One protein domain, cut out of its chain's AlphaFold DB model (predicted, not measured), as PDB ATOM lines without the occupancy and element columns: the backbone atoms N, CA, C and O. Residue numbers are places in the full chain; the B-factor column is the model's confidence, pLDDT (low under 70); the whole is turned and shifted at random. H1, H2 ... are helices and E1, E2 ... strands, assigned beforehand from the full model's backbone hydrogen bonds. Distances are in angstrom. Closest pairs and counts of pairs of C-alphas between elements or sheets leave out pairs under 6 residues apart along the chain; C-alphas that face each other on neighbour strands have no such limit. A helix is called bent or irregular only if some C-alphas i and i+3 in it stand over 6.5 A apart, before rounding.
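What this domain is: This is residues 8 to 171 of the 174 residues of an uncharacterized protein of Streptococcus sp. (UniProt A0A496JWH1). A strongly twisted antiparallel sheet of six strands makes the core, with the long bent strand E3 and its neighbour E4 in its middle, while helices H1 to H5 lie in an arc along one side, H4 outside H2 and H3. H7 is on the far side, where residues 163 to 171 stick out, and small H6 lies off the sheet. The printed part has 164 residues and is mixed in class, in the order H1 H2 E1 H3 H4 H5 E2 E3 E4 H6 E5 E6 H7. The whole is compact, with a radius of gyration of the C-alphas of 15.9 A and spans of 46 by 37 by 27 A.

How they stand to each other: H1, residues 8 to 13, is only just on the branched sheet, with 5 pairs of C-alphas within 10 A, and only grazes it. H2, residues 16 to 25, is only just over E1, residues 29 to 31, with 3 C-alphas falling on it; their closest C-alphas are Phe 23 and Val 30, 6.3 A apart. H3, residues 34 to 42, only grazes the sheet and forms a helical hairpin with H4, residues 48 to 58: they touch, with C-alphas 35 and 52 closest at 6.1 A. H2 and H4 only just touch, with 3 pairs of C-alphas within 8 A, the closest being 16 and 49 at 6.5 A. H5, residues 60 to 66, only grazes the sheet. E2, residues 71 to 75, E3, residues 78 to 88, and E4, residues 100 to 106, form a meander, each strand the antiparallel neighbour of the one before, with N 72 and O 80 at 2.9 A and N 81 and O 104 at 2.8 A. E3 bends by 81 degrees at residue 84; E1 and E2 lie on one side of it, E4 on the other, and N 30 and O 87 are 2.9 A apart. H6, residues 121 to 124, is not on the sheet. E5, residues 137 to 142, is antiparallel to E4, N 103 to O 140 at 2.9 A, and forms a hairpin with E6, residues 152 to 156, N 141 to O 153 at 2.8 A. H7, residues 159 to 169, only grazes the sheet. Every O i to N i+4 pair is within hydrogen-bond range in H1, H2, H3, H4, H5 and H7; H6 is too short for one.

Where its parts are: C-alpha 8 opens H1 at (-18.756, -46.050, 44.362). E3 is 23.7 A long, E4 20.2 A and H7 15.6 A; H7 ends with C-alpha 169 at (10.914, -45.925, 21.632).

The domain as a whole: The C-alphas farthest apart are those of Pro 46 and Leu 171, 50.7 A. The printed part has no cut; the links E3 to E4, E4 to H6 and H6 to E5 are long. Mean pLDDT of the printed part is 87.4, with residues 95, 97 and 167 to 171 under 70.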
ATOM      1  N   ARG A   8     -18.948 -45.419  43.039       92.00
ATOM      2  CA  ARG A   8     -18.756 -46.050  44.362       92.00
ATOM      3  C   ARG A   8     -17.499 -46.923  44.462       92.00
ATOM      4  O   ARG A   8     -16.965 -47.104  45.547       92.00
ATOM      5  N   HIS A   9     -17.076 -47.539  43.355       93.12
ATOM      6  CA  HIS A   9     -15.870 -48.358  43.324       93.12
ATOM      7  C   HIS A   9     -14.634 -47.476  43.155       93.12
ATOM      8  O   HIS A   9     -13.627 -47.776  43.779       93.12
ATOM      9  N   ILE A  10     -14.731 -46.371  42.409       93.75
ATOM     10  CA  ILE A  10     -13.673 -45.355  42.324       93.75
ATOM     11  C   ILE A  10     -13.422 -44.740  43.704       93.75
ATOM     12  O   ILE A  10     -12.293 -44.771  44.168       93.75
ATOM     13  N   ASP A  11     -14.468 -44.264  44.386       92.69
ATOM     14  CA  ASP A  11     -14.353 -43.621  45.706       92.69
ATOM     15  C   ASP A  11     -13.791 -44.571  46.775       92.69
ATOM     16  O   ASP A  11     -13.133 -44.139  47.714       92.69
ATOM     17  N   ARG A  12     -14.051 -45.876  46.630       94.69
ATOM     18  CA  ARG A  12     -13.490 -46.916  47.496       94.69
ATOM     19  C   ARG A  12     -12.029 -47.223  47.157       94.69
ATOM     20  O   ARG A  12     -11.247 -47.446  48.061       94.69
ATOM     21  N   MET A  13     -11.674 -47.302  45.873       95.62
ATOM     22  CA  MET A  13     -10.300 -47.607  45.454       95.62
ATOM     23  C   MET A  13      -9.356 -46.427  45.693       95.62
ATOM     24  O   MET A  13      -8.202 -46.653  46.021       95.62
ATOM     25  N   PHE A  14      -9.829 -45.189  45.547       95.44
ATOM     26  CA  PHE A  14      -9.012 -43.979  45.644       95.44
ATOM     27  C   PHE A  14      -9.521 -43.092  46.790       95.44
ATOM     28  O   PHE A  14     -10.374 -42.225  46.567       95.44
ATOM     29  N   PRO A  15      -9.045 -43.320  48.029       94.38
ATOM     30  CA  PRO A  15      -9.435 -42.523  49.188       94.38
ATOM     31  C   PRO A  15      -8.784 -41.130  49.165       94.38
ATOM     32  O   PRO A  15      -8.013 -40.793  48.272       94.38
ATOM     33  N   TYR A  16      -9.083 -40.299  50.167       94.00
ATOM     34  CA  TYR A  16      -8.470 -38.972  50.308       94.00
ATOM     35  C   TYR A  16      -6.934 -39.038  50.317       94.00
ATOM     36  O   TYR A  16      -6.289 -38.232  49.652       94.00
ATOM     37  N   GLU A  17      -6.368 -40.015  51.031       94.44
ATOM     38  CA  GLU A  17      -4.927 -40.241  51.178       94.44
ATOM     39  C   GLU A  17      -4.227 -40.322  49.819       94.44
ATOM     40  O   GLU A  17      -3.202 -39.680  49.612       94.44
ATOM     41  N   PHE A  18      -4.855 -41.004  48.855       94.38
ATOM     42  CA  PHE A  18      -4.360 -41.105  47.488       94.38
ATOM     43  C   PHE A  18      -4.144 -39.726  46.845       94.38
ATOM     44  O   PHE A  18      -3.090 -39.444  46.280       94.38
ATOM     45  N   TYR A  19      -5.145 -38.847  46.937       91.94
ATOM     46  CA  TYR A  19      -5.094 -37.517  46.328       91.94
ATOM     47  C   TYR A  19      -4.217 -36.540  47.115       91.94
ATOM     48  O   TYR A  19      -3.608 -35.654  46.515       91.94
ATOM     49  N   ALA A  20      -4.145 -36.695  48.438       91.50
ATOM     50  CA  ALA A  20      -3.299 -35.878  49.297       91.50
ATOM     51  C   ALA A  20      -1.811 -36.115  49.006       91.50
ATOM     52  O   ALA A  20      -1.083 -35.158  48.750       91.50
ATOM     53  N   GLU A  21      -1.383 -37.378  48.958       89.31
ATOM     54  CA  GLU A  21      -0.000 -37.748  48.630       89.31
ATOM     55  C   GLU A  21       0.370 -37.355  47.195       89.31
ATOM     56  O   GLU A  21       1.470 -36.859  46.940       89.31
ATOM     57  N   LEU A  22      -0.572 -37.502  46.260       84.50
ATOM     58  CA  LEU A  22      -0.397 -37.057  44.880       84.50
ATOM     59  C   LEU A  22      -0.175 -35.545  44.787       84.50
ATOM     60  O   LEU A  22       0.733 -35.105  44.089       84.50
ATOM     61  N   PHE A  23      -0.981 -34.747  45.492       87.06
ATOM     62  CA  PHE A  23      -0.838 -33.288  45.519       87.06
ATOM     63  C   PHE A  23       0.533 -32.851  46.059       87.06
ATOM     64  O   PHE A  23       1.089 -31.853  45.598       87.06
ATOM     65  N   GLU A  24       1.075 -33.582  47.032       86.38
ATOM     66  CA  GLU A  24       2.395 -33.311  47.610       86.38
ATOM     67  C   GLU A  24       3.534 -33.760  46.688       86.38
ATOM     68  O   GLU A  24       4.572 -33.101  46.616       86.38
ATOM     69  N   SER A  25       3.326 -34.849  45.948       83.56
ATOM     70  CA  SER A  25       4.332 -35.446  45.065       83.56
ATOM     71  C   SER A  25       4.381 -34.814  43.672       83.56
ATOM     72  O   SER A  25       5.393 -34.937  42.982       83.56
ATOM     73  N   PHE A  26       3.311 -34.143  43.233       81.69
ATOM     74  CA  PHE A  26       3.186 -33.628  41.872       81.69
ATOM     75  C   PHE A  26       2.818 -32.141  41.840       81.69
ATOM     76  O   PHE A  26       1.759 -31.710  42.296       81.69
ATOM     77  N   ASN A  27       3.716 -31.329  41.273       81.19
ATOM     78  CA  ASN A  27       3.633 -29.874  41.377       81.19
ATOM     79  C   ASN A  27       2.990 -29.161  40.191       81.19
ATOM     80  O   ASN A  27       2.675 -27.982  40.317       81.19
ATOM     81  N   GLU A  28       2.776 -29.833  39.069       85.94
ATOM     82  CA  GLU A  28       2.290 -29.174  37.855       85.94
ATOM     83  C   GLU A  28       0.769 -29.016  37.842       85.94
ATOM     84  O   GLU A  28       0.252 -27.998  37.379       85.94
ATOM     85  N   TYR A  29       0.051 -29.980  38.418       88.25
ATOM     86  CA  TYR A  29      -1.407 -30.012  38.434       88.25
ATOM     87  C   TYR A  29      -1.947 -30.119  39.856       88.25
ATOM     88  O   TYR A  29      -1.264 -30.556  40.780       88.25
ATOM     89  N   VAL A  30      -3.202 -29.717  40.026       89.50
ATOM     90  CA  VAL A  30      -3.978 -29.931  41.249       89.50
ATOM     91  C   VAL A  30      -5.272 -30.653  40.917       89.50
ATOM     92  O   VAL A  30      -5.870 -30.349  39.882       89.50
ATOM     93  N   PRO A  31      -5.757 -31.566  41.777       90.25
ATOM     94  CA  PRO A  31      -7.132 -32.035  41.680       90.25
ATOM     95  C   PRO A  31      -8.079 -30.835  41.644       90.25
ATOM     96  O   PRO A  31      -7.928 -29.914  42.453       90.25
ATOM     97  N   SER A  32      -9.031 -30.832  40.709       87.19
ATOM     98  CA  SER A  32     -10.009 -29.752  40.523       87.19
ATOM     99  C   SER A  32     -11.066 -29.795  41.625       87.19
ATOM    100  O   SER A  32     -12.243 -30.078  41.410       87.19
ATOM    101  N   MET A  33     -10.592 -29.538  42.835       88.44
ATOM    102  CA  MET A  33     -11.348 -29.372  44.054       88.44
ATOM    103  C   MET A  33     -10.800 -28.134  44.771       88.44
ATOM    104  O   MET A  33      -9.586 -27.901  44.849       88.44
ATOM    105  N   ASN A  34     -11.703 -27.319  45.296       87.75
ATOM    106  CA  ASN A  34     -11.442 -26.104  46.047       87.75
ATOM    107  C   ASN A  34     -10.495 -26.363  47.211       87.75
ATOM    108  O   ASN A  34      -9.630 -25.535  47.476       87.75
ATOM    109  N   THR A  35     -10.610 -27.515  47.872       91.50
ATOM    110  CA  THR A  35      -9.721 -27.894  48.978       91.50
ATOM    111  C   THR A  35      -8.246 -27.883  48.552       91.50
ATOM    112  O   THR A  35      -7.429 -27.199  49.172       91.50
ATOM    113  N   PHE A  36      -7.908 -28.548  47.443       90.00
ATOM    114  CA  PHE A  36      -6.535 -28.596  46.923       90.00
ATOM    115  C   PHE A  36      -6.101 -27.274  46.284       90.00
ATOM    116  O   PHE A  36      -4.953 -26.858  46.436       90.00
ATOM    117  N   SER A  37      -7.026 -26.561  45.637       86.81
ATOM    118  CA  SER A  37      -6.754 -25.225  45.090       86.81
ATOM    119  C   SER A  37      -6.392 -24.229  46.200       86.81
ATOM    120  O   SER A  37      -5.397 -23.513  46.109       86.81
ATOM    121  N   LEU A  38      -7.146 -24.232  47.305       85.69
ATOM    122  CA  LEU A  38      -6.874 -23.415  48.488       85.69
ATOM    123  C   LEU A  38      -5.571 -23.818  49.172       85.69
ATOM    124  O   LEU A  38      -4.805 -22.934  49.559       85.69
ATOM    125  N   LYS A  39      -5.291 -25.122  49.286       88.62
ATOM    126  CA  LYS A  39      -4.012 -25.628  49.804       88.62
ATOM    127  C   LYS A  39      -2.839 -25.132  48.965       88.62
ATOM    128  O   LYS A  39      -1.859 -24.660  49.529       88.62
ATOM    129  N   SER A  40      -2.968 -25.124  47.637       85.69
ATOM    130  CA  SER A  40      -1.930 -24.607  46.739       85.69
ATOM    131  C   SER A  40      -1.652 -23.112  46.923       85.69
ATOM    132  O   SER A  40      -0.549 -22.668  46.621       85.69
ATOM    133  N   ILE A  41      -2.630 -22.336  47.397       82.88
ATOM    134  CA  ILE A  41      -2.497 -20.885  47.600       82.88
ATOM    135  C   ILE A  41      -2.018 -20.558  49.023       82.88
ATOM    136  O   ILE A  41      -1.214 -19.650  49.211       82.88
ATOM    137  N   LYS A  42      -2.533 -21.265  50.036       83.81
ATOM    138  CA  LYS A  42      -2.327 -20.943  51.462       83.81
ATOM    139  C   LYS A  42      -1.311 -21.841  52.172       83.81
ATOM    140  O   LYS A  42      -0.976 -21.571  53.321       83.81
ATOM    141  N   GLY A  43      -0.853 -22.913  51.532       83.06
ATOM    142  CA  GLY A  43       0.070 -23.905  52.090       83.06
ATOM    143  C   GLY A  43      -0.598 -24.963  52.975       83.06
ATOM    144  O   GLY A  43      -0.208 -26.124  52.922       83.06
ATOM    145  N   SER A  44      -1.622 -24.607  53.755       86.25
ATOM    146  CA  SER A  44      -2.370 -25.566  54.580       86.25
ATOM    147  C   SER A  44      -3.862 -25.245  54.663       86.25
ATOM    148  O   SER A  44      -4.292 -24.097  54.509       86.25
ATOM    149  N   VAL A  45      -4.661 -26.286  54.905       87.94
ATOM    150  CA  VAL A  45      -6.112 -26.195  55.089       87.94
ATOM    151  C   VAL A  45      -6.493 -26.963  56.362       87.94
ATOM    152  O   VAL A  45      -6.291 -28.174  56.427       87.94
ATOM    153  N   PRO A  46      -7.037 -26.303  57.400       89.75
ATOM    154  CA  PRO A  46      -7.551 -27.001  58.575       89.75
ATOM    155  C   PRO A  46      -8.682 -27.962  58.195       89.75
ATOM    156  O   PRO A  46      -9.535 -27.611  57.383       89.75
ATOM    157  N   ASN A  47      -8.717 -29.146  58.811       91.88
ATOM    158  CA  ASN A  47      -9.728 -30.180  58.544       91.88
ATOM    159  C   ASN A  47      -9.827 -30.580  57.054       91.88
ATOM    160  O   ASN A  47     -10.907 -30.933  56.582       91.88
ATOM    161  N   GLU A  48      -8.705 -30.543  56.320       92.06
ATOM    162  CA  GLU A  48      -8.616 -30.806  54.872       92.06
ATOM    163  C   GLU A  48      -9.405 -32.049  54.434       92.06
ATOM    164  O   GLU A  48     -10.255 -31.959  53.550       92.06
ATOM    165  N   LYS A  49      -9.199 -33.184  55.113       94.38
ATOM    166  CA  LYS A  49      -9.877 -34.455  54.812       94.38
ATOM    167  C   LYS A  49     -11.402 -34.366  54.930       94.38
ATOM    168  O   LYS A  49     -12.123 -34.913  54.099       94.38
ATOM    169  N   GLU A  50     -11.918 -33.673  55.944       94.81
ATOM    170  CA  GLU A  50     -13.367 -33.507  56.128       94.81
ATOM    171  C   GLU A  50     -13.963 -32.616  55.031       94.81
ATOM    172  O   GLU A  50     -15.027 -32.920  54.484       94.81
ATOM    173  N   ILE A  51     -13.267 -31.529  54.685       93.69
ATOM    174  CA  ILE A  51     -13.687 -30.611  53.622       93.69
ATOM    175  C   ILE A  51     -13.668 -31.334  52.273       93.69
ATOM    176  O   ILE A  51     -14.648 -31.236  51.535       93.69
ATOM    177  N   TYR A  52     -12.630 -32.130  52.003       93.62
ATOM    178  CA  TYR A  52     -12.537 -32.959  50.804       93.62
ATOM    179  C   TYR A  52     -13.775 -33.842  50.629       93.62
ATOM    180  O   TYR A  52     -14.396 -33.809  49.571       93.62
ATOM    181  N   TYR A  53     -14.196 -34.592  51.654       94.25
ATOM    182  CA  TYR A  53     -15.370 -35.464  51.524       94.25
ATOM    183  C   TYR A  53     -16.679 -34.689  51.348       94.25
ATOM    184  O   TYR A  53     -17.531 -35.106  50.560       94.25
ATOM    185  N   LYS A  54     -16.844 -33.548  52.031       94.75
ATOM    186  CA  LYS A  54     -18.016 -32.673  51.831       94.75
ATOM    187  C   LYS A  54     -18.074 -32.147  50.402       94.75
ATOM    188  O   LYS A  54     -19.130 -32.163  49.773       94.75
ATOM    189  N   GLU A  55     -16.935 -31.708  49.884       93.81
ATOM    190  CA  GLU A  55     -16.812 -31.218  48.522       93.81
ATOM    191  C   GLU A  55     -17.059 -32.339  47.505       93.81
ATOM    192  O   GLU A  55     -17.858 -32.170  46.583       93.81
ATOM    193  N   ARG A  56     -16.459 -33.515  47.713       91.81
ATOM    194  CA  ARG A  56     -16.647 -34.699  46.868       91.81
ATOM    195  C   ARG A  56     -18.120 -35.091  46.761       91.81
ATOM    196  O   ARG A  56     -18.590 -35.348  45.656       91.81
ATOM    197  N   GLU A  57     -18.854 -35.084  47.874       93.00
ATOM    198  CA  GLU A  57     -20.296 -35.361  47.875       93.00
ATOM    199  C   GLU A  57     -21.093 -34.242  47.185       93.00
ATOM    200  O   GLU A  57     -22.016 -34.531  46.427       93.00
ATOM    201  N   SER A  58     -20.712 -32.970  47.356       92.81
ATOM    202  CA  SER A  58     -21.363 -31.856  46.645       92.81
ATOM    203  C   SER A  58     -21.167 -31.918  45.120       92.81
ATOM    204  O   SER A  58     -22.040 -31.502  44.362       92.81
ATOM    205  N   LEU A  59     -20.049 -32.496  44.666       90.56
ATOM    206  CA  LEU A  59     -19.692 -32.685  43.256       90.56
ATOM    207  C   LEU A  59     -20.108 -34.059  42.701       90.56
ATOM    208  O   LEU A  59     -19.752 -34.412  41.572       90.56
ATOM    209  N   LYS A  60     -20.872 -34.851  43.461       91.12
ATOM    210  CA  LYS A  60     -21.226 -36.233  43.111       91.12
ATOM    211  C   LYS A  60     -21.871 -36.369  41.737       91.12
ATOM    212  O   LYS A  60     -21.550 -37.306  41.012       91.12
ATOM    213  N   ASP A  61     -22.740 -35.441  41.344       91.25
ATOM    214  CA  ASP A  61     -23.396 -35.484  40.032       91.25
ATOM    215  C   ASP A  61     -22.411 -35.290  38.872       91.25
ATOM    216  O   ASP A  61     -22.533 -35.952  37.838       91.25
ATOM    217  N   MET A  62     -21.404 -34.430  39.046       90.50
ATOM    218  CA  MET A  62     -20.323 -34.258  38.075       90.50
ATOM    219  C   MET A  62     -19.504 -35.548  37.962       90.50
ATOM    220  O   MET A  62     -19.324 -36.068  36.860       90.50
ATOM    221  N   PHE A  63     -19.080 -36.122  39.091       89.75
ATOM    222  CA  PHE A  63     -18.323 -37.378  39.097       89.75
ATOM    223  C   PHE A  63     -19.132 -38.565  38.576       89.75
ATOM    224  O   PHE A  63     -18.583 -39.446  37.918       89.75
ATOM    225  N   LYS A  64     -20.450 -38.578  38.790       89.44
ATOM    226  CA  LYS A  64     -21.340 -39.592  38.227       89.44
ATOM    227  C   LYS A  64     -21.384 -39.497  36.703       89.44
ATOM    228  O   LYS A  64     -21.276 -40.525  36.041       89.44
ATOM    229  N   LYS A  65     -21.482 -38.284  36.146       88.75
ATOM    230  CA  LYS A  65     -21.417 -38.063  34.690       88.75
ATOM    231  C   LYS A  65     -20.077 -38.517  34.117       88.75
ATOM    232  O   LYS A  65     -20.076 -39.241  33.125       88.75
ATOM    233  N   LEU A  66     -18.972 -38.164  34.776       85.62
ATOM    234  CA  LEU A  66     -17.633 -38.628  34.408       85.62
ATOM    235  C   LEU A  66     -17.564 -40.162  34.416       85.62
ATOM    236  O   LEU A  66     -17.093 -40.772  33.462       85.62
ATOM    237  N   SER A  67     -18.141 -40.798  35.442       85.94
ATOM    238  CA  SER A  67     -18.152 -42.255  35.592       85.94
ATOM    239  C   SER A  67     -18.973 -43.015  34.551       85.94
ATOM    240  O   SER A  67     -18.913 -44.239  34.535       85.94
ATOM    241  N   ASN A  68     -19.737 -42.348  33.681       84.75
ATOM    242  CA  ASN A  68     -20.473 -43.030  32.614       84.75
ATOM    243  C   ASN A  68     -19.553 -43.467  31.459       84.75
ATOM    244  O   ASN A  68     -19.883 -44.421  30.766       84.75
ATOM    245  N   HIS A  69     -18.405 -42.802  31.273       85.00
ATOM    246  CA  HIS A  69     -17.420 -43.101  30.221       85.00
ATOM    247  C   HIS A  69     -15.997 -42.844  30.729       85.00
ATOM    248  O   HIS A  69     -15.233 -42.080  30.150       85.00
ATOM    249  N   ASN A  70     -15.663 -43.443  31.869       91.31
ATOM    250  CA  ASN A  70     -14.414 -43.163  32.565       91.31
ATOM    251  C   ASN A  70     -13.268 -44.102  32.210       91.31
ATOM    252  O   ASN A  70     -12.188 -43.903  32.734       91.31
ATOM    253  N   VAL A  71     -13.459 -45.097  31.349       92.25
ATOM    254  CA  VAL A  71     -12.344 -45.898  30.835       92.25
ATOM    255  C   VAL A  71     -12.098 -45.502  29.387       92.25
ATOM    256  O   VAL A  71     -12.971 -45.698  28.538       92.25
ATOM    257  N   ILE A  72     -10.929 -44.925  29.122       88.75
ATOM    258  CA  ILE A  72     -10.535 -44.409  27.808       88.75
ATOM    259  C   ILE A  72      -9.277 -45.103  27.302       88.75
ATOM    260  O   ILE A  72      -8.475 -45.603  28.089       88.75
ATOM    261  N   HIS A  73      -9.080 -45.082  25.989       87.44
ATOM    262  CA  HIS A  73      -7.802 -45.429  25.381       87.44
ATOM    263  C   HIS A  73      -6.921 -44.183  25.317       87.44
ATOM    264  O   HIS A  73      -7.313 -43.196  24.701       87.44
ATOM    265  N   ILE A  74      -5.732 -44.243  25.920       79.38
ATOM    266  CA  ILE A  74      -4.678 -43.230  25.711       79.38
ATOM    267  C   ILE A  74      -3.691 -43.660  24.623       79.38
ATOM    268  O   ILE A  74      -3.085 -42.826  23.963       79.38
ATOM    269  N   THR A  75      -3.578 -44.967  24.379       77.12
ATOM    270  CA  THR A  75      -2.960 -45.537  23.176       77.12
ATOM    271  C   THR A  75      -3.817 -46.715  22.695       77.12
ATOM    272  O   THR A  75      -4.656 -47.201  23.464       77.12
ATOM    273  N   PRO A  76      -3.607 -47.246  21.473       76.56
ATOM    274  CA  PRO A  76      -4.341 -48.423  21.002       76.56
ATOM    275  C   PRO A  76      -4.274 -49.622  21.961       76.56
ATOM    276  O   PRO A  76      -5.234 -50.380  22.062       76.56
ATOM    277  N   ASN A  77      -3.175 -49.749  22.713       79.81
ATOM    278  CA  ASN A  77      -2.916 -50.886  23.598       79.81
ATOM    279  C   ASN A  77      -3.058 -50.545  25.091       79.81
ATOM    280  O   ASN A  77      -2.820 -51.411  25.928       79.81
ATOM    281  N   LEU A  78      -3.413 -49.303  25.439       84.88
ATOM    282  CA  LEU A  78      -3.469 -48.849  26.827       84.88
ATOM    283  C   LEU A  78      -4.803 -48.173  27.122       84.88
ATOM    284  O   LEU A  78      -5.044 -47.030  26.728       84.88
ATOM    285  N   GLN A  79      -5.642 -48.904  27.852       91.81
ATOM    286  CA  GLN A  79      -6.825 -48.359  28.500       91.81
ATOM    287  C   GLN A  79      -6.477 -47.860  29.900       91.81
ATOM    288  O   GLN A  79      -5.652 -48.466  30.586       91.81
ATOM    289  N   VAL A  80      -7.119 -46.780  30.327       93.75
ATOM    290  CA  VAL A  80      -6.947 -46.185  31.655       93.75
ATOM    291  C   VAL A  80      -8.271 -45.646  32.182       93.75
ATOM    292  O   VAL A  80      -9.142 -45.235  31.416       93.75
ATOM    293  N   LEU A  81      -8.409 -45.629  33.504       95.25
ATOM    294  CA  LEU A  81      -9.526 -45.025  34.215       95.25
ATOM    295  C   LEU A  81      -9.260 -43.533  34.446       95.25
ATOM    296  O   LEU A  81      -8.361 -43.191  35.204       95.25
ATOM    297  N   ILE A  82     -10.088 -42.649  33.898       93.50
ATOM    298  CA  ILE A  82     -10.200 -41.256  34.333       93.50
ATOM    299  C   ILE A  82     -10.888 -41.224  35.699       93.50
ATOM    300  O   ILE A  82     -12.067 -41.569  35.823       93.50
ATOM    301  N   ASN A  83     -10.175 -40.787  36.734       91.25
ATOM    302  CA  ASN A  83     -10.694 -40.783  38.103       91.25
ATOM    303  C   ASN A  83     -10.862 -39.382  38.710       91.25
ATOM    304  O   ASN A  83     -11.648 -39.230  39.650       91.25
ATOM    305  N   MET A  84     -10.172 -38.358  38.195       90.88
ATOM    306  CA  MET A  84     -10.227 -37.005  38.758       90.88
ATOM    307  C   MET A  84      -9.950 -35.927  37.700       90.88
ATOM    308  O   MET A  84      -8.913 -35.987  37.048       90.88
ATOM    309  N   PRO A  85     -10.820 -34.918  37.525       91.38
ATOM    310  CA  PRO A  85     -10.459 -33.700  36.808       91.38
ATOM    311  C   PRO A  85      -9.323 -32.969  37.534       91.38
ATOM    312  O   PRO A  85      -9.329 -32.885  38.763       91.38
ATOM    313  N   VAL A  86      -8.354 -32.446  36.788       91.44
ATOM    314  CA  VAL A  86      -7.213 -31.697  37.327       91.44
ATOM    315  C   VAL A  86      -7.001 -30.384  36.590       91.44
ATOM    316  O   VAL A  86      -7.271 -30.272  35.399       91.44
ATOM    317  N   THR A  87      -6.454 -29.388  37.274       88.12
ATOM    318  CA  THR A  87      -6.132 -28.086  36.686       88.12
ATOM    319  C   THR A  87      -4.639 -27.831  36.818       88.12
ATOM    320  O   THR A  87      -4.077 -28.010  37.898       88.12
ATOM    321  N   ALA A  88      -3.986 -27.405  35.735       85.00
ATOM    322  CA  ALA A  88      -2.593 -26.971  35.795       85.00
ATOM    323  C   ALA A  88      -2.464 -25.786  36.768       85.00
ATOM    324  O   ALA A  88      -3.221 -24.816  36.663       85.00
ATOM    325  N   LYS A  89      -1.506 -25.826  37.706       82.94
ATOM    326  CA  LYS A  89      -1.348 -24.787  38.746       82.94
ATOM    327  C   LYS A  89      -1.178 -23.391  38.148       82.94
ATOM    328  O   LYS A  89      -1.744 -22.425  38.654       82.94
ATOM    329  N   ILE A  90      -0.455 -23.302  37.032       81.19
ATOM    330  CA  ILE A  90      -0.229 -22.055  36.289       81.19
ATOM    331  C   ILE A  90      -1.521 -21.434  35.724       81.19
ATOM    332  O   ILE A  90      -1.563 -20.231  35.484       81.19
ATOM    333  N   LEU A  91      -2.584 -22.227  35.547       79.75
ATOM    334  CA  LEU A  91      -3.866 -21.806  34.975       79.75
ATOM    335  C   LEU A  91      -4.958 -21.587  36.030       79.75
ATOM    336  O   LEU A  91      -6.095 -21.295  35.677       79.75
ATOM    337  N   LEU A  92      -4.648 -21.669  37.329       77.75
ATOM    338  CA  LEU A  92      -5.658 -21.497  38.386       77.75
ATOM    339  C   LEU A  92      -6.371 -20.137  38.345       77.75
ATOM    340  O   LEU A  92      -7.514 -20.032  38.781       77.75
ATOM    341  N   GLN A  93      -5.712 -19.100  37.824       72.88
ATOM    342  CA  GLN A  93      -6.300 -17.764  37.671       72.88
ATOM    343  C   GLN A  93      -7.034 -17.575  36.336       72.88
ATOM    344  O   GLN A  93      -7.909 -16.721  36.247       72.88
ATOM    345  N   ASN A  94      -6.688 -18.369  35.320       77.06
ATOM    346  CA  ASN A  94      -7.233 -18.301  33.965       77.06
ATOM    347  C   ASN A  94      -7.534 -19.728  33.492       77.06
ATOM    348  O   ASN A  94      -6.692 -20.337  32.825       77.06
ATOM    349  N   PRO A  95      -8.687 -20.291  33.886       69.62
ATOM    350  CA  PRO A  95      -8.990 -21.685  33.614       69.62
ATOM    351  C   PRO A  95      -9.064 -21.948  32.100       69.62
ATOM    352  O   PRO A  95      -9.564 -21.101  31.353       69.62
ATOM    353  N   PRO A  96      -8.563 -23.107  31.642       71.88
ATOM    354  CA  PRO A  96      -8.558 -23.466  30.229       71.88
ATOM    355  C   PRO A  96      -9.969 -23.704  29.676       71.88
ATOM    356  O   PRO A  96     -10.933 -23.886  30.423       71.88
ATOM    357  N   LEU A  97     -10.072 -23.724  28.342       68.69
ATOM    358  CA  LEU A  97     -11.307 -24.058  27.625       68.69
ATOM    359  C   LEU A  97     -11.707 -25.520  27.843       68.69
ATOM    360  O   LEU A  97     -12.891 -25.808  28.015       68.69
ATOM    361  N   GLU A  98     -10.725 -26.425  27.850       78.75
ATOM    362  CA  GLU A  98     -10.938 -27.846  28.101       78.75
ATOM    363  C   GLU A  98     -10.310 -28.282  29.424       78.75
ATOM    364  O   GLU A  98      -9.290 -27.767  29.874       78.75
ATOM    365  N   GLN A  99     -10.942 -29.248  30.076       85.19
ATOM    366  CA  GLN A  99     -10.515 -29.757  31.372       85.19
ATOM    367  C   GLN A  99      -9.457 -30.852  31.181       85.19
ATOM    368  O   GLN A  99      -9.687 -31.796  30.428       85.19
ATOM    369  N   ALA A 100      -8.336 -30.761  31.900       91.19
ATOM    370  CA  ALA A 100      -7.384 -31.863  32.004       91.19
ATOM    371  C   ALA A 100      -7.876 -32.916  33.008       91.19
ATOM    372  O   ALA A 100      -8.628 -32.618  33.946       91.19
ATOM    373  N   TYR A 101      -7.437 -34.156  32.824       92.62
ATOM    374  CA  TYR A 101      -7.885 -35.306  33.597       92.62
ATOM    375  C   TYR A 101      -6.714 -36.131  34.094       92.62
ATOM    376  O   TYR A 101      -5.819 -36.494  33.343       92.62
ATOM    377  N   MET A 102      -6.773 -36.509  35.360       93.81
ATOM    378  CA  MET A 102      -5.951 -37.580  35.881       93.81
ATOM    379  C   MET A 102      -6.534 -38.923  35.473       93.81
ATOM    380  O   MET A 102      -7.745 -39.160  35.588       93.81
ATOM    381  N   PHE A 103      -5.645 -39.802  35.036       94.50
ATOM    382  CA  PHE A 103      -5.956 -41.182  34.745       94.50
ATOM    383  C   PHE A 103      -5.081 -42.134  35.552       94.50
ATOM    384  O   PHE A 103      -3.963 -41.811  35.957       94.50
ATOM    385  N   VAL A 104      -5.596 -43.344  35.742       95.75
ATOM    386  CA  VAL A 104      -4.919 -44.429  36.444       95.75
ATOM    387  C   VAL A 104      -5.129 -45.767  35.739       95.75
ATOM    388  O   VAL A 104      -6.181 -46.019  35.153       95.75
ATOM    389  N   GLN A 105      -4.146 -46.655  35.830       95.38
ATOM    390  CA  GLN A 105      -4.307 -48.080  35.531       95.38
ATOM    391  C   GLN A 105      -3.708 -48.883  36.677       95.38
ATOM    392  O   GLN A 105      -2.615 -48.578  37.145       95.38
ATOM    393  N   TYR A 106      -4.427 -49.905  37.125       95.69
ATOM    394  CA  TYR A 106      -3.975 -50.784  38.193       95.69
ATOM    395  C   TYR A 106      -3.748 -52.179  37.631       95.69
ATOM    396  O   TYR A 106      -4.606 -52.718  36.930       95.69
ATOM    397  N   TYR A 107      -2.589 -52.754  37.924       94.44
ATOM    398  CA  TYR A 107      -2.185 -54.035  37.369       94.44
ATOM    399  C   TYR A 107      -2.302 -55.154  38.401       94.44
ATOM    400  O   TYR A 107      -1.994 -54.991  39.579       94.44
ATOM    401  N   GLY A 108      -2.770 -56.314  37.950       91.75
ATOM    402  CA  GLY A 108      -2.852 -57.505  38.782       91.75
ATOM    403  C   GLY A 108      -1.494 -58.180  38.980       91.75
ATOM    404  O   GLY A 108      -0.474 -57.795  38.411       91.75
ATOM    405  N   THR A 109      -1.494 -59.260  39.757       86.75
ATOM    406  CA  THR A 109      -0.282 -60.023  40.106       86.75
ATOM    407  C   THR A 109       0.442 -60.635  38.906       86.75
ATOM    408  O   THR A 109       1.650 -60.847  38.972       86.75
ATOM    409  N   ILE A 110      -0.267 -60.900  37.804       90.00
ATOM    410  CA  ILE A 110       0.318 -61.391  36.548       90.00
ATOM    411  C   ILE A 110       0.528 -60.258  35.530       90.00
ATOM    412  O   ILE A 110       0.670 -60.528  34.342       90.00
ATOM    413  N   LYS A 111       0.581 -58.998  35.994       90.88
ATOM    414  CA  LYS A 111       0.817 -57.778  35.198       90.88
ATOM    415  C   LYS A 111      -0.262 -57.475  34.154       90.88
ATOM    416  O   LYS A 111      -0.025 -56.751  33.196       90.88
ATOM    417  N   GLN A 112      -1.463 -58.005  34.345       91.62
ATOM    418  CA  GLN A 112      -2.621 -57.708  33.511       91.62
ATOM    419  C   GLN A 112      -3.293 -56.398  33.961       91.62
ATOM    420  O   GLN A 112      -3.439 -56.200  35.171       91.62
ATOM    421  N   PRO A 113      -3.723 -55.515  33.041       93.00
ATOM    422  CA  PRO A 113      -4.481 -54.318  33.399       93.00
ATOM    423  C   PRO A 113      -5.854 -54.712  33.955       93.00
ATOM    424  O   PRO A 113      -6.500 -55.610  33.419       93.00
ATOM    425  N   LEU A 114      -6.298 -54.050  35.026       93.50
ATOM    426  CA  LEU A 114      -7.561 -54.364  35.710       93.50
ATOM    427  C   LEU A 114      -8.638 -53.290  35.529       93.50
ATOM    428  O   LEU A 114      -9.800 -53.524  35.848       93.50
ATOM    429  N   LEU A 115      -8.284 -52.104  35.043       93.44
ATOM    430  CA  LEU A 115      -9.213 -51.003  34.804       93.44
ATOM    431  C   LEU A 115      -9.448 -50.866  33.293       93.44
ATOM    432  O   LEU A 115      -8.925 -49.951  32.659       93.44
ATOM    433  N   THR A 116     -10.176 -51.823  32.712       91.38
ATOM    434  CA  THR A 116     -10.510 -51.879  31.276       91.38
ATOM    435  C   THR A 116     -12.024 -51.970  31.055       91.38
ATOM    436  O   THR A 116     -12.771 -52.343  31.963       91.38
ATOM    437  N   GLN A 117     -12.491 -51.632  29.850       88.75
ATOM    438  CA  GLN A 117     -13.906 -51.687  29.465       88.75
ATOM    439  C   GLN A 117     -14.454 -53.118  29.404       88.75
ATOM    440  O   GLN A 117     -15.666 -53.315  29.479       88.75
ATOM    441  N   GLU A 118     -13.589 -54.116  29.239       86.00
ATOM    442  CA  GLU A 118     -13.957 -55.530  29.159       86.00
ATOM    443  C   GLU A 118     -13.867 -56.247  30.514       86.00
ATOM    444  O   GLU A 118     -14.283 -57.403  30.626       86.00
ATOM    445  N   GLN A 119     -13.325 -55.593  31.548       85.44
ATOM    446  CA  GLN A 119     -13.097 -56.224  32.842       85.44
ATOM    447  C   GLN A 119     -14.414 -56.567  33.555       85.44
ATOM    448  O   GLN A 119     -15.321 -55.741  33.676       85.44
ATOM    449  N   ASP A 120     -14.491 -57.775  34.125       87.19
ATOM    450  CA  ASP A 120     -15.592 -58.143  35.019       87.19
ATOM    451  C   ASP A 120     -15.610 -57.230  36.259       87.19
ATOM    452  O   ASP A 120     -14.636 -57.136  37.013       87.19
ATOM    453  N   LEU A 121     -16.761 -56.606  36.527       85.81
ATOM    454  CA  LEU A 121     -16.996 -55.809  37.730       85.81
ATOM    455  C   LEU A 121     -16.747 -56.589  39.027       85.81
ATOM    456  O   LEU A 121     -16.443 -55.970  40.045       85.81
ATOM    457  N   ASN A 122     -16.862 -57.919  39.034       89.12
ATOM    458  CA  ASN A 122     -16.505 -58.736  40.197       89.12
ATOM    459  C   ASN A 122     -15.022 -58.628  40.553       89.12
ATOM    460  O   ASN A 122     -14.691 -58.643  41.736       89.12
ATOM    461  N   ILE A 123     -14.151 -58.452  39.560       89.94
ATOM    462  CA  ILE A 123     -12.718 -58.236  39.773       89.94
ATOM    463  C   ILE A 123     -12.491 -56.823  40.314       89.94
ATOM    464  O   ILE A 123     -11.849 -56.660  41.347       89.94
ATOM    465  N   VAL A 124     -13.132 -55.809  39.721       89.81
ATOM    466  CA  VAL A 124     -13.061 -54.413  40.201       89.81
ATOM    467  C   VAL A 124     -13.543 -54.270  41.655       89.81
ATOM    468  O   VAL A 124     -13.026 -53.458  42.422       89.81
ATOM    469  N   ARG A 125     -14.522 -55.079  42.078       90.69
ATOM    470  CA  ARG A 125     -15.018 -55.117  43.467       90.69
ATOM    471  C   ARG A 125     -13.992 -55.638  44.474       90.69
ATOM    472  O   ARG A 125     -14.128 -55.320  45.650       90.69
ATOM    473  N   GLN A 126     -13.024 -56.435  44.031       91.62
ATOM    474  CA  GLN A 126     -12.018 -57.069  44.886       91.62
ATOM    475  C   GLN A 126     -10.723 -56.259  44.992       91.62
ATOM    476  O   GLN A 126      -9.949 -56.494  45.916       91.62
ATOM    477  N   ILE A 127     -10.489 -55.307  44.083       93.06
ATOM    478  CA  ILE A 127      -9.339 -54.391  44.155       93.06
ATOM    479  C   ILE A 127      -9.402 -53.646  45.494       93.06
ATOM    480  O   ILE A 127     -10.459 -53.087  45.764       93.06
ATOM    481  N   PRO A 128      -8.371 -53.633  46.351       92.62
ATOM    482  CA  PRO A 128      -8.417 -52.952  47.650       92.62
ATOM    483  C   PRO A 128      -8.412 -51.420  47.506       92.62
ATOM    484  O   PRO A 128      -8.530 -50.884  46.405       92.62
ATOM    485  N   GLU A 129      -8.332 -50.709  48.630       95.62
ATOM    486  CA  GLU A 129      -7.908 -49.306  48.599       95.62
ATOM    487  C   GLU A 129      -6.486 -49.236  48.030       95.62
ATOM    488  O   GLU A 129      -5.644 -50.077  48.348       95.62
ATOM    489  N   ILE A 130      -6.244 -48.262  47.161       95.25
ATOM    490  CA  ILE A 130      -4.981 -48.051  46.465       95.25
ATOM    491  C   ILE A 130      -4.381 -46.754  46.997       95.25
ATOM    492  O   ILE A 130      -5.018 -45.699  46.960       95.25
ATOM    493  N   LEU A 131      -3.141 -46.837  47.470       92.62
ATOM    494  CA  LEU A 131      -2.352 -45.681  47.880       92.62
ATOM    495  C   LEU A 131      -1.457 -45.213  46.735       92.62
ATOM    496  O   LEU A 131      -1.227 -45.928  45.755       92.62
ATOM    497  N   TRP A 132      -0.973 -43.979  46.840       90.00
ATOM    498  CA  TRP A 132      -0.152 -43.365  45.803       90.00
ATOM    499  C   TRP A 132       1.132 -44.159  45.536       90.00
ATOM    500  O   TRP A 132       1.572 -44.243  44.389       90.00
ATOM    501  N   ASP A 133       1.717 -44.781  46.559       90.31
ATOM    502  CA  ASP A 133       2.985 -45.506  46.494       90.31
ATOM    503  C   ASP A 133       2.880 -46.939  45.934       90.31
ATOM    504  O   ASP A 133       3.909 -47.507  45.564       90.31
ATOM    505  N   ASP A 134       1.678 -47.467  45.670       93.31
ATOM    506  CA  ASP A 134       1.479 -48.853  45.210       93.31
ATOM    507  C   ASP A 134       2.269 -49.191  43.919       93.31
ATOM    508  O   ASP A 134       2.087 -48.535  42.884       93.31
ATOM    509  N   PRO A 135       3.149 -50.210  43.924       92.56
ATOM    510  CA  PRO A 135       4.052 -50.496  42.807       92.56
ATOM    511  C   PRO A 135       3.347 -50.977  41.532       92.56
ATOM    512  O   PRO A 135       3.955 -50.955  40.462       92.56
ATOM    513  N   ASN A 136       2.085 -51.405  41.617       94.75
ATOM    514  CA  ASN A 136       1.297 -51.878  40.479       94.75
ATOM    515  C   ASN A 136       0.430 -50.776  39.858       94.75
ATOM    516  O   ASN A 136      -0.420 -51.062  39.014       94.75
ATOM    517  N   LEU A 137       0.624 -49.525  40.270       95.62
ATOM    518  CA  LEU A 137      -0.178 -48.401  39.827       95.62
ATOM    519  C   LEU A 137       0.548 -47.542  38.784       95.62
ATOM    520  O   LEU A 137       1.636 -47.018  39.024       95.62
ATOM    521  N   LEU A 138      -0.110 -47.353  37.640       95.12
ATOM    522  CA  LEU A 138       0.181 -46.312  36.657       95.12
ATOM    523  C   LEU A 138      -0.699 -45.095  36.947       95.12
ATOM    524  O   LEU A 138      -1.908 -45.239  37.125       95.12
ATOM    525  N   ILE A 139      -0.097 -43.910  36.941       94.94
ATOM    526  CA  ILE A 139      -0.748 -42.614  37.122       94.94
ATOM    527  C   ILE A 139      -0.218 -41.661  36.057       94.94
ATOM    528  O   ILE A 139       0.996 -41.537  35.862       94.94
ATOM    529  N   GLY A 140      -1.121 -40.943  35.406       92.81
ATOM    530  CA  GLY A 140      -0.748 -39.868  34.505       92.81
ATOM    531  C   GLY A 140      -1.833 -38.817  34.365       92.81
ATOM    532  O   GLY A 140      -2.930 -38.944  34.913       92.81
ATOM    533  N   ILE A 141      -1.498 -37.764  33.631       92.31
ATOM    534  CA  ILE A 141      -2.413 -36.699  33.243       92.31
ATOM    535  C   ILE A 141      -2.636 -36.771  31.741       92.31
ATOM    536  O   ILE A 141      -1.689 -36.909  30.969       92.31
ATOM    537  N   TYR A 142      -3.898 -36.662  31.352       90.81
ATOM    538  CA  TYR A 142      -4.320 -36.337  30.007       90.81
ATOM    539  C   TYR A 142      -4.761 -34.867  29.976       90.81
ATOM    540  O   TYR A 142      -5.784 -34.523  30.572       90.81
ATOM    541  N   ASP A 143      -3.989 -34.003  29.322       89.44
ATOM    542  CA  ASP A 143      -4.320 -32.588  29.131       89.44
ATOM    543  C   ASP A 143      -4.558 -32.299  27.639       89.44
ATOM    544  O   ASP A 143      -3.597 -32.160  26.875       89.44
ATOM    545  N   PRO A 144      -5.827 -32.184  27.201       85.00
ATOM    546  CA  PRO A 144      -6.147 -31.923  25.800       85.00
ATOM    547  C   PRO A 144      -5.722 -30.521  25.337       85.00
ATOM    548  O   PRO A 144      -5.659 -30.277  24.134       85.00
ATOM    549  N   ASN A 145      -5.395 -29.605  26.259       84.19
ATOM    550  CA  ASN A 145      -4.932 -28.259  25.918       84.19
ATOM    551  C   ASN A 145      -3.450 -28.219  25.502       84.19
ATOM    552  O   ASN A 145      -2.983 -27.179  25.034       84.19
ATOM    553  N   GLN A 146      -2.702 -29.313  25.686       82.50
ATOM    554  CA  GLN A 146      -1.307 -29.422  25.250       82.50
ATOM    555  C   GLN A 146      -1.206 -29.835  23.776       82.50
ATOM    556  O   GLN A 146      -2.164 -30.314  23.162       82.50
ATOM    557  N   GLN A 147      -0.006 -29.682  23.205       81.31
ATOM    558  CA  GLN A 147       0.313 -30.225  21.881       81.31
ATOM    559  C   GLN A 147       0.091 -31.747  21.857       81.31
ATOM    560  O   GLN A 147       0.343 -32.378  22.884       81.31
ATOM    561  N   PRO A 148      -0.346 -32.353  20.732       79.00
ATOM    562  CA  PRO A 148      -0.707 -33.777  20.646       79.00
ATOM    563  C   PRO A 148       0.312 -34.735  21.282       79.00
ATOM    564  O   PRO A 148      -0.054 -35.628  22.040       79.00
ATOM    565  N   GLU A 149       1.595 -34.499  21.032       76.00
ATOM    566  CA  GLU A 149       2.743 -35.237  21.562       76.00
ATOM    567  C   GLU A 149       2.951 -35.098  23.081       76.00
ATOM    568  O   GLU A 149       3.609 -35.934  23.690       76.00
ATOM    569  N   SER A 150       2.381 -34.065  23.702       80.06
ATOM    570  CA  SER A 150       2.483 -33.753  25.135       80.06
ATOM    571  C   SER A 150       1.145 -33.867  25.873       80.06
ATOM    572  O   SER A 150       1.059 -33.528  27.052       80.06
ATOM    573  N   GLN A 151       0.088 -34.352  25.208       85.62
ATOM    574  CA  GLN A 151      -1.231 -34.507  25.828       85.62
ATOM    575  C   GLN A 151      -1.236 -35.542  26.949       85.62
ATOM    576  O   GLN A 151      -2.109 -35.495  27.808       85.62
ATOM    577  N   VAL A 152      -0.287 -36.480  26.949       87.31
ATOM    578  CA  VAL A 152      -0.167 -37.521  27.970       87.31
ATOM    579  C   VAL A 152       1.144 -37.340  28.721       87.31
ATOM    580  O   VAL A 152       2.219 -37.441  28.144       87.31
ATOM    581  N   SER A 153       1.047 -37.123  30.028       88.06
ATOM    582  CA  SER A 153       2.192 -37.068  30.937       88.06
ATOM    583  C   SER A 153       2.097 -38.202  31.949       88.06
ATOM    584  O   SER A 153       1.118 -38.296  32.690       88.06
ATOM    585  N   ILE A 154       3.102 -39.078  31.992       89.69
ATOM    586  CA  ILE A 154       3.181 -40.146  32.994       89.69
ATOM    587  C   ILE A 154       3.847 -39.580  34.244       89.69
ATOM    588  O   ILE A 154       4.979 -39.112  34.185       89.69
ATOM    589  N   ILE A 155       3.154 -39.654  35.379       90.50
ATOM    590  CA  ILE A 155       3.701 -39.213  36.667       90.50
ATOM    591  C   ILE A 155       4.390 -40.382  37.376       90.50
ATOM    592  O   ILE A 155       5.453 -40.235  37.972       90.50
ATOM    593  N   LYS A 156       3.769 -41.560  37.313       91.62
ATOM    594  CA  LYS A 156       4.251 -42.779  37.958       91.62
ATOM    595  C   LYS A 156       3.824 -43.976  37.133       91.62
ATOM    596  O   LYS A 156       2.678 -44.029  36.707       91.62
ATOM    597  N   ALA A 157       4.696 -44.960  36.960       92.69
ATOM    598  CA  ALA A 157       4.329 -46.228  36.346       92.69
ATOM    599  C   ALA A 157       5.069 -47.401  36.999       92.69
ATOM    600  O   ALA A 157       6.187 -47.216  37.490       92.69
ATOM    601  N   PRO A 158       4.489 -48.614  36.979       93.31
ATOM    602  CA  PRO A 158       5.210 -49.820  37.353       93.31
ATOM    603  C   PRO A 158       6.426 -50.024  36.447       93.31
ATOM    604  O   PRO A 158       6.382 -49.726  35.252       93.31
ATOM    605  N   GLU A 159       7.492 -50.609  36.988       89.31
ATOM    606  CA  GLU A 159       8.756 -50.780  36.259       89.31
ATOM    607  C   GLU A 159       8.579 -51.537  34.933       89.31
ATOM    608  O   GLU A 159       9.196 -51.196  33.928       89.31
ATOM    609  N   PHE A 160       7.702 -52.544  34.899       88.25
ATOM    610  CA  PHE A 160       7.452 -53.299  33.670       88.25
ATOM    611  C   PHE A 160       6.766 -52.457  32.585       88.25
ATOM    612  O   PHE A 160       7.078 -52.643  31.415       88.25
ATOM    613  N   VAL A 161       5.901 -51.507  32.955       87.75
ATOM    614  CA  VAL A 161       5.275 -50.578  32.001       87.75
ATOM    615  C   VAL A 161       6.322 -49.617  31.451       87.75
ATOM    616  O   VAL A 161       6.359 -49.378  30.250       87.75
ATOM    617  N   LEU A 162       7.213 -49.103  32.308       84.69
ATOM    618  CA  LEU A 162       8.309 -48.227  31.876       84.69
ATOM    619  C   LEU A 162       9.241 -48.926  30.882       84.69
ATOM    620  O   LEU A 162       9.623 -48.324  29.883       84.69
ATOM    621  N   ARG A 163       9.569 -50.201  31.125       84.06
ATOM    622  CA  ARG A 163      10.370 -51.007  30.191       84.06
ATOM    623  C   ARG A 163       9.660 -51.189  28.851       84.06
ATOM    624  O   ARG A 163      10.269 -50.944  27.822       84.06
ATOM    625  N   GLU A 164       8.372 -51.532  28.853       81.12
ATOM    626  CA  GLU A 164       7.596 -51.676  27.611       81.12
ATOM    627  C   GLU A 164       7.479 -50.374  26.806       81.12
ATOM    628  O   GLU A 164       7.396 -50.419  25.578       81.12
ATOM    629  N   LEU A 165       7.432 -49.221  27.478       73.69
ATOM    630  CA  LEU A 165       7.441 -47.915  26.819       73.69
ATOM    631  C   LEU A 165       8.819 -47.616  26.215       73.69
ATOM    632  O   LEU A 165       8.901 -47.289  25.036       73.69
ATOM    633  N   ALA A 166       9.893 -47.829  26.977       73.62
ATOM    634  CA  ALA A 166      11.260 -47.618  26.504       73.62
ATOM    635  C   ALA A 166      11.643 -48.549  25.336       73.62
ATOM    636  O   ALA A 166      12.272 -48.108  24.377       73.62
ATOM    637  N   ASP A 167      11.228 -49.820  25.379       64.50
ATOM    638  CA  ASP A 167      11.488 -50.799  24.314       64.50
ATOM    639  C   ASP A 167      10.788 -50.422  22.996       64.50
ATOM    640  O   ASP A 167      11.270 -50.759  21.913       64.50
ATOM    641  N   LYS A 168       9.653 -49.711  23.065       61.44
ATOM    642  CA  LYS A 168       8.950 -49.203  21.878       61.44
ATOM    643  C   LYS A 168       9.624 -47.978  21.280       61.44
ATOM    644  O   LYS A 168       9.675 -47.884  20.058       61.44
ATOM    645  N   ASP A 169      10.163 -47.090  22.108       56.44
ATOM    646  CA  ASP A 169      10.914 -45.925  21.632       56.44
ATOM    647  C   ASP A 169      12.265 -46.349  21.021       56.44
ATOM    648  O   ASP A 169      12.658 -45.847  19.971       56.44
ATOM    649  N   GLY A 170      12.921 -47.371  21.585       44.31
ATOM    650  CA  GLY A 170      14.171 -47.936  21.056       44.31
ATOM    651  C   GLY A 170      14.050 -48.693  19.722       44.31
ATOM    652  O   GLY A 170      15.067 -49.010  19.108       44.31
ATOM    653  N   LEU A 171      12.833 -48.980  19.246       38.88
ATOM    654  CA  LEU A 171      12.587 -49.585  17.927       38.88
ATOM    655  C   LEU A 171      12.514 -48.555  16.785       38.88
ATOM    656  O   LEU A 171      12.482 -48.961  15.624       38.88
TER     657      LEU A 171